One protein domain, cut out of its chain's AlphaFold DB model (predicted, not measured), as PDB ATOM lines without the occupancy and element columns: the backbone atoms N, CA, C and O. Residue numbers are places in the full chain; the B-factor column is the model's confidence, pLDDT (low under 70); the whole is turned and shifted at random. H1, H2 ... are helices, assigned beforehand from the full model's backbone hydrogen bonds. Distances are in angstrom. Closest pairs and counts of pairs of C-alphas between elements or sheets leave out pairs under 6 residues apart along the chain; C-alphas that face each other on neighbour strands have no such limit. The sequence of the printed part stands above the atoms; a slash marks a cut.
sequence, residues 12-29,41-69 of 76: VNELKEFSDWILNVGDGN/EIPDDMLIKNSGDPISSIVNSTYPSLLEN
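Overview. This is residues 12 to 29 and 41 to 69 of the 76 residues of the protein "ATP-dependent DNA helicase" of Medicago truncatula (UniProt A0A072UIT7). Two separate helices, H1 and the shorter H2, lie toward opposite ends of an open, stretched-out piece with no contact between them. The unnamed stretch of residues 41 to 53 spans the space between and leads into H2, and residues 63 to 69 stick out as a free tail. The printed part has 47 residues, with H1 then H2 and no named strand: all helix. It is only just extended, close to loose, with a radius of gyration of the C-alphas of 14.6 A, and only just elongated, spanning 42 by 24 by 13 A.

Arrangement. Look first at H1, residues 12 to 27, then at H2, residues 54 to 62: they are apart, with no C-alpha of the one within 8 A of the other. In both, every O i to N i+4 pair is within hydrogen-bond range.

Along the chain. Find C-alpha 12 at (95.229, 108.348, 206.000); from there H1 runs 22.2 A to C-alpha 27. H2 runs 12.2 A from C-alpha 54 to C-alpha 62 at (99.915, 129.323, 206.412).

Size, cuts and confidence. The farthest C-alphas, Asn 29 and Glu 68, are 44.1 A apart. Residues 30 to 40 are not printed; C-alphas 29 and 41 are 12.5 A apart across this cut, on the link from H1 to H2. No printed residue is under pLDDT 70.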
ATOM      1  N   VAL A  12      94.878 109.419 205.054       87.69
ATOM      2  CA  VAL A  12      95.229 108.348 206.000       87.69
ATOM      3  C   VAL A  12      96.625 107.793 205.719       87.69
ATOM      4  O   VAL A  12      97.355 107.494 206.663       87.69
ATOM      5  N   ASN A  13      96.996 107.641 204.445       89.25
ATOM      6  CA  ASN A  13      98.312 107.131 204.073       89.25
ATOM      7  C   ASN A  13      99.417 108.150 204.381       89.25
ATOM      8  O   ASN A  13     100.386 107.794 205.043       89.25
ATOM      9  N   GLU A  14      99.223 109.414 203.999       88.94
ATOM     10  CA  GLU A  14     100.154 110.514 204.299       88.94
ATOM     11  C   GLU A  14     100.348 110.682 205.811       88.94
ATOM     12  O   GLU A  14     101.470 110.785 206.305       88.94
ATOM     13  N   LEU A  15      99.260 110.617 206.590       90.06
ATOM     14  CA  LEU A  15      99.358 110.700 208.045       90.06
ATOM     15  C   LEU A  15     100.155 109.541 208.638       90.06
ATOM     16  O   LEU A  15     100.891 109.730 209.609       90.06
ATOM     17  N   LYS A  16      99.984 108.335 208.095       91.06
ATOM     18  CA  LYS A  16     100.730 107.162 208.543       91.06
ATOM     19  C   LYS A  16     102.219 107.326 208.239       91.06
ATOM     20  O   LYS A  16     103.022 107.131 209.142       91.06
ATOM     21  N   GLU A  17     102.570 107.739 207.024       91.00
ATOM     22  CA  GLU A  17     103.960 107.992 206.621       91.00
ATOM     23  C   GLU A  17     104.620 109.048 207.519       91.00
ATOM     24  O   GLU A  17     105.705 108.819 208.051       91.00
ATOM     25  N   PHE A  18     103.916 110.148 207.801       90.50
ATOM     26  CA  PHE A  18     104.388 111.166 208.737       90.50
ATOM     27  C   PHE A  18     104.535 110.641 210.177       90.50
ATOM     28  O   PHE A  18     105.500 110.971 210.872       90.50
ATOM     29  N   SER A  19     103.592 109.809 210.634       91.94
ATOM     30  CA  SER A  19     103.647 109.181 211.963       91.94
ATOM     31  C   SER A  19     104.875 108.290 212.103       91.94
ATOM     32  O   SER A  19     105.597 108.393 213.093       91.94
ATOM     33  N   ASP A  20     105.110 107.436 211.107       91.69
ATOM     34  CA  ASP A  20     106.230 106.502 211.081       91.69
ATOM     35  C   ASP A  20     107.566 107.267 211.027       91.69
ATOM     36  O   ASP A  20     108.505 106.912 211.739       91.69
ATOM     37  N   TRP A  21     107.648 108.371 210.270       90.56
ATOM     38  CA  TRP A  21     108.834 109.236 210.246       90.56
ATOM     39  C   TRP A  21     109.133 109.862 211.618       90.56
ATOM     40  O   TRP A  21     110.247 109.710 212.117       90.56
ATOM     41  N   ILE A  22     108.148 110.479 212.290       91.12
ATOM     42  CA  ILE A  22     108.350 111.053 213.637       91.12
ATOM     43  C   ILE A  22     108.759 109.991 214.660       91.12
ATOM     44  O   ILE A  22     109.581 110.271 215.535       91.12
ATOM     45  N   LEU A  23     108.179 108.790 214.588       91.19
ATOM     46  CA  LEU A  23     108.545 107.697 215.488       91.19
ATOM     47  C   LEU A  23     109.998 107.277 215.272       91.19
ATOM     48  O   LEU A  23     110.743 107.186 216.241       91.19
ATOM     49  N   ASN A  24     110.430 107.129 214.018       88.88
ATOM     50  CA  ASN A  24     111.824 106.815 213.712       88.88
ATOM     51  C   ASN A  24     112.792 107.892 214.227       88.88
ATOM     52  O   ASN A  24     113.844 107.538 214.762       88.88
ATOM     53  N   VAL A  25     112.428 109.180 214.129       87.94
ATOM     54  CA  VAL A  25     113.206 110.286 214.720       87.94
ATOM     55  C   VAL A  25     113.308 110.118 216.238       87.94
ATOM     56  O   VAL A  25     114.398 110.191 216.799       87.94
ATOM     57  N   GLY A  26     112.174 109.909 216.913       85.69
ATOM     58  CA  GLY A  26     112.111 109.830 218.374       85.69
ATOM     59  C   GLY A  26     112.796 108.594 218.962       85.69
ATOM     60  O   GLY A  26     113.368 108.676 220.047       85.69
ATOM     61  N   ASP A  27     112.760 107.479 218.238       87.25
ATOM     62  CA  ASP A  27     113.403 106.227 218.632       87.25
ATOM     63  C   ASP A  27     114.916 106.226 218.356       87.25
ATOM     64  O   ASP A  27     115.620 105.332 218.818       87.25
ATOM     65  N   GLY A  28     115.430 107.222 217.622       83.12
ATOM     66  CA  GLY A  28     116.835 107.276 217.215       83.12
ATOM     67  C   GLY A  28     117.193 106.235 216.152       83.12
ATOM     68  O   GLY A  28     118.358 105.896 215.999       83.12
ATOM     69  N   ASN A  29     116.207 105.724 215.407       82.44
ATOM     70  CA  ASN A  29     116.422 104.713 214.363       82.44
ATOM     71  C   ASN A  29     116.938 105.309 213.039       82.44
ATOM     72  O   ASN A  29     117.181 104.561 212.093       82.44
ATOM     73  N   GLU A  41     116.784 114.075 207.904       87.62
ATOM     74  CA  GLU A  41     116.251 114.582 206.646       87.62
ATOM     75  C   GLU A  41     114.765 114.927 206.820       87.62
ATOM     76  O   GLU A  41     113.947 114.079 207.192       87.62
ATOM     77  N   ILE A  42     114.419 116.196 206.583       89.75
ATOM     78  CA  ILE A  42     113.028 116.653 206.563       89.75
ATOM     79  C   ILE A  42     112.434 116.303 205.192       89.75
ATOM     80  O   ILE A  42     112.991 116.748 204.186       89.75
ATOM     81  N   PRO A  43     111.311 115.567 205.130       89.12
ATOM     82  CA  PRO A  43     110.676 115.207 203.868       89.12
ATOM     83  C   PRO A  43     110.293 116.430 203.010       89.12
ATOM     84  O   PRO A  43     109.812 117.444 203.520       89.12
ATOM     85  N   ASP A  44     110.498 116.328 201.693       88.75
ATOM     86  CA  ASP A  44     110.304 117.417 200.717       88.75
ATOM     87  C   ASP A  44     108.878 117.989 200.681       88.75
ATOM     88  O   ASP A  44     108.666 119.164 200.369       88.75
ATOM     89  N   ASP A  45     107.886 117.154 200.964       86.31
ATOM     90  CA  ASP A  45     106.469 117.501 201.067       86.31
ATOM     91  C   ASP A  45     106.165 118.380 202.288       86.31
ATOM     92  O   ASP A  45     105.206 119.153 202.266       86.31
ATOM     93  N   MET A  46     107.015 118.336 203.316       86.38
ATOM     94  CA  MET A  46     106.924 119.201 204.494       86.38
ATOM     95  C   MET A  46     107.631 120.548 204.305       86.38
ATOM     96  O   MET A  46     107.455 121.467 205.112       86.38
ATOM     97  N   LEU A  47     108.446 120.685 203.256       90.44
ATOM     98  CA  LEU A  47     109.198 121.904 202.997       90.44
ATOM     99  C   LEU A  47     108.316 122.968 202.339       90.44
ATOM    100  O   LEU A  47     107.739 122.779 201.264       90.44
ATOM    101  N   ILE A  48     108.303 124.165 202.929       90.88
ATOM    102  CA  ILE A  48     107.766 125.347 202.254       90.88
ATOM    103  C   ILE A  48     108.750 125.733 201.148       90.88
ATOM    104  O   ILE A  48     109.841 126.249 201.406       90.88
ATOM    105  N   LYS A  49     108.358 125.491 199.896       85.94
ATOM    106  CA  LYS A  49     109.179 125.820 198.728       85.94
ATOM    107  C   LYS A  49     109.343 127.336 198.625       85.94
ATOM    108  O   LYS A  49     108.382 128.058 198.364       85.94
ATOM    109  N   ASN A  50     110.569 127.815 198.828       80.12
ATOM    110  CA  ASN A  50     110.887 129.234 198.711       80.12
ATOM    111  C   ASN A  50     110.735 129.685 197.252       80.12
ATOM    112  O   ASN A  50     111.429 129.190 196.364       80.12
ATOM    113  N   SER A  51     109.852 130.651 197.013       76.81
ATOM    114  CA  SER A  51     109.621 131.242 195.690       76.81
ATOM    115  C   SER A  51     110.415 132.537 195.450       76.81
ATOM    116  O   SER A  51     110.200 133.209 194.444       76.81
ATOM    117  N   GLY A  52     111.345 132.884 196.349       86.81
ATOM    118  CA  GLY A  52     112.226 134.054 196.257       86.81
ATOM    119  C   GLY A  52     111.980 135.100 197.346       86.81
ATOM    120  O   GLY A  52     112.907 135.826 197.699       86.81
ATOM    121  N   ASP A  53     110.778 135.131 197.922       91.38
ATOM    122  CA  ASP A  53     110.455 135.892 199.132       91.38
ATOM    123  C   ASP A  53     109.972 134.931 200.233       91.38
ATOM    124  O   ASP A  53     108.805 134.519 200.216       91.38
ATOM    125  N   PRO A  54     110.841 134.587 201.204       90.62
ATOM    126  CA  PRO A  54     110.510 133.647 202.268       90.62
ATOM    127  C   PRO A  54     109.294 134.061 203.101       90.62
ATOM    128  O   PRO A  54     108.524 133.195 203.513       90.62
ATOM    129  N   ILE A  55     109.090 135.366 203.335       91.56
ATOM    130  CA  ILE A  55     107.944 135.839 204.124       91.56
ATOM    131  C   ILE A  55     106.661 135.570 203.345       91.56
ATOM    132  O   ILE A  55     105.737 134.959 203.882       91.56
ATOM    133  N   SER A  56     106.624 135.952 202.070       90.06
ATOM    134  CA  SER A  56     105.474 135.670 201.209       90.06
ATOM    135  C   SER A  56     105.205 134.167 201.073       90.06
ATOM    136  O   SER A  56     104.046 133.757 201.105       90.06
ATOM    137  N   SER A  57     106.240 133.322 200.969       92.19
ATOM    138  CA  SER A  57     106.068 131.862 200.921       92.19
ATOM    139  C   SER A  57     105.436 131.310 202.208       92.19
ATOM    140  O   SER A  57     104.493 130.524 202.128       92.19
ATOM    141  N   ILE A  58     105.886 131.760 203.386       91.88
ATOM    142  CA  ILE A  58     105.310 131.349 204.680       91.88
ATOM    143  C   ILE A  58     103.859 131.817 204.808       91.88
ATOM    144  O   ILE A  58     102.993 131.036 205.207       91.88
ATOM    145  N   VAL A  59     103.585 133.076 204.450       91.00
ATOM    146  CA  VAL A  59     102.241 133.661 204.523       91.00
ATOM    147  C   VAL A  59     101.272 132.888 203.634       91.00
ATOM    148  O   VAL A  59     100.225 132.473 204.116       91.00
ATOM    149  N   ASN A  60     101.638 132.623 202.378       90.56
ATOM    150  CA  ASN A  60     100.784 131.885 201.446       90.56
ATOM    151  C   ASN A  60     100.566 130.425 201.865       90.56
ATOM    152  O   ASN A  60      99.490 129.881 201.632       90.56
ATOM    153  N   SER A  61     101.570 129.792 202.483       90.69
ATOM    154  CA  SER A  61     101.449 128.420 202.986       90.69
ATOM    155  C   SER A  61     100.579 128.325 204.242       90.69
ATOM    156  O   SER A  61      99.903 127.319 204.430       90.69
ATOM    157  N   THR A  62     100.621 129.335 205.117       90.50
ATOM    158  CA  THR A  62      99.915 129.323 206.412       90.50
ATOM    159  C   THR A  62      98.494 129.865 206.293       90.50
ATOM    160  O   THR A  62      97.573 129.342 206.915       90.50
ATOM    161  N   TYR A  63      98.311 130.900 205.472       91.56
ATOM    162  CA  TYR A  63      97.036 131.566 205.222       91.56
ATOM    163  C   TYR A  63      96.744 131.570 203.717       91.56
ATOM    164  O   TYR A  63      96.923 132.595 203.044       91.56
ATOM    165  N   PRO A  64      96.301 130.428 203.161       89.06
ATOM    166  CA  PRO A  64      95.879 130.363 201.771       89.06
ATOM    167  C   PRO A  64      94.813 131.424 201.506       89.06
ATOM    168  O   PRO A  64      93.912 131.624 202.323       89.06
ATOM    169  N   SER A  65      94.916 132.122 200.377       89.88
ATOM    170  CA  SER A  65      93.948 133.158 199.994       89.88
ATOM    171  C   SER A  65      93.815 134.317 200.997       89.88
ATOM    172  O   SER A  65      92.784 134.988 201.022       89.88
ATOM    173  N   LEU A  66      94.855 134.615 201.792       91.31
ATOM    174  CA  LEU A  66      94.845 135.740 202.738       91.31
ATOM    175  C   LEU A  66      94.382 137.052 202.088       91.31
ATOM    176  O   LEU A  66      93.535 137.751 202.635       91.31
ATOM    177  N   LEU A  67      94.930 137.379 200.913       89.81
ATOM    178  CA  LEU A  67      94.601 138.616 200.196       89.81
ATOM    179  C   LEU A  67      93.133 138.667 199.759       89.81
ATOM    180  O   LEU A  67      92.521 139.730 199.803       89.81
ATOM    181  N   GLU A  68      92.568 137.527 199.364       92.81
ATOM    182  CA  GLU A  68      91.176 137.420 198.911       92.81
ATOM    183  C   GLU A  68      90.194 137.593 200.075       92.81
ATOM    184  O   GLU A  68      89.097 138.112 199.887       92.81
ATOM    185  N   ASN A  69      90.614 137.216 201.284       92.50
ATOM    186  CA  ASN A  69      89.784 137.251 202.482       92.50
ATOM    187  C   ASN A  69      90.107 138.426 203.419       92.50
ATOM    188  O   ASN A  69      89.547 138.512 204.506       92.50
TER     189      ASN A  69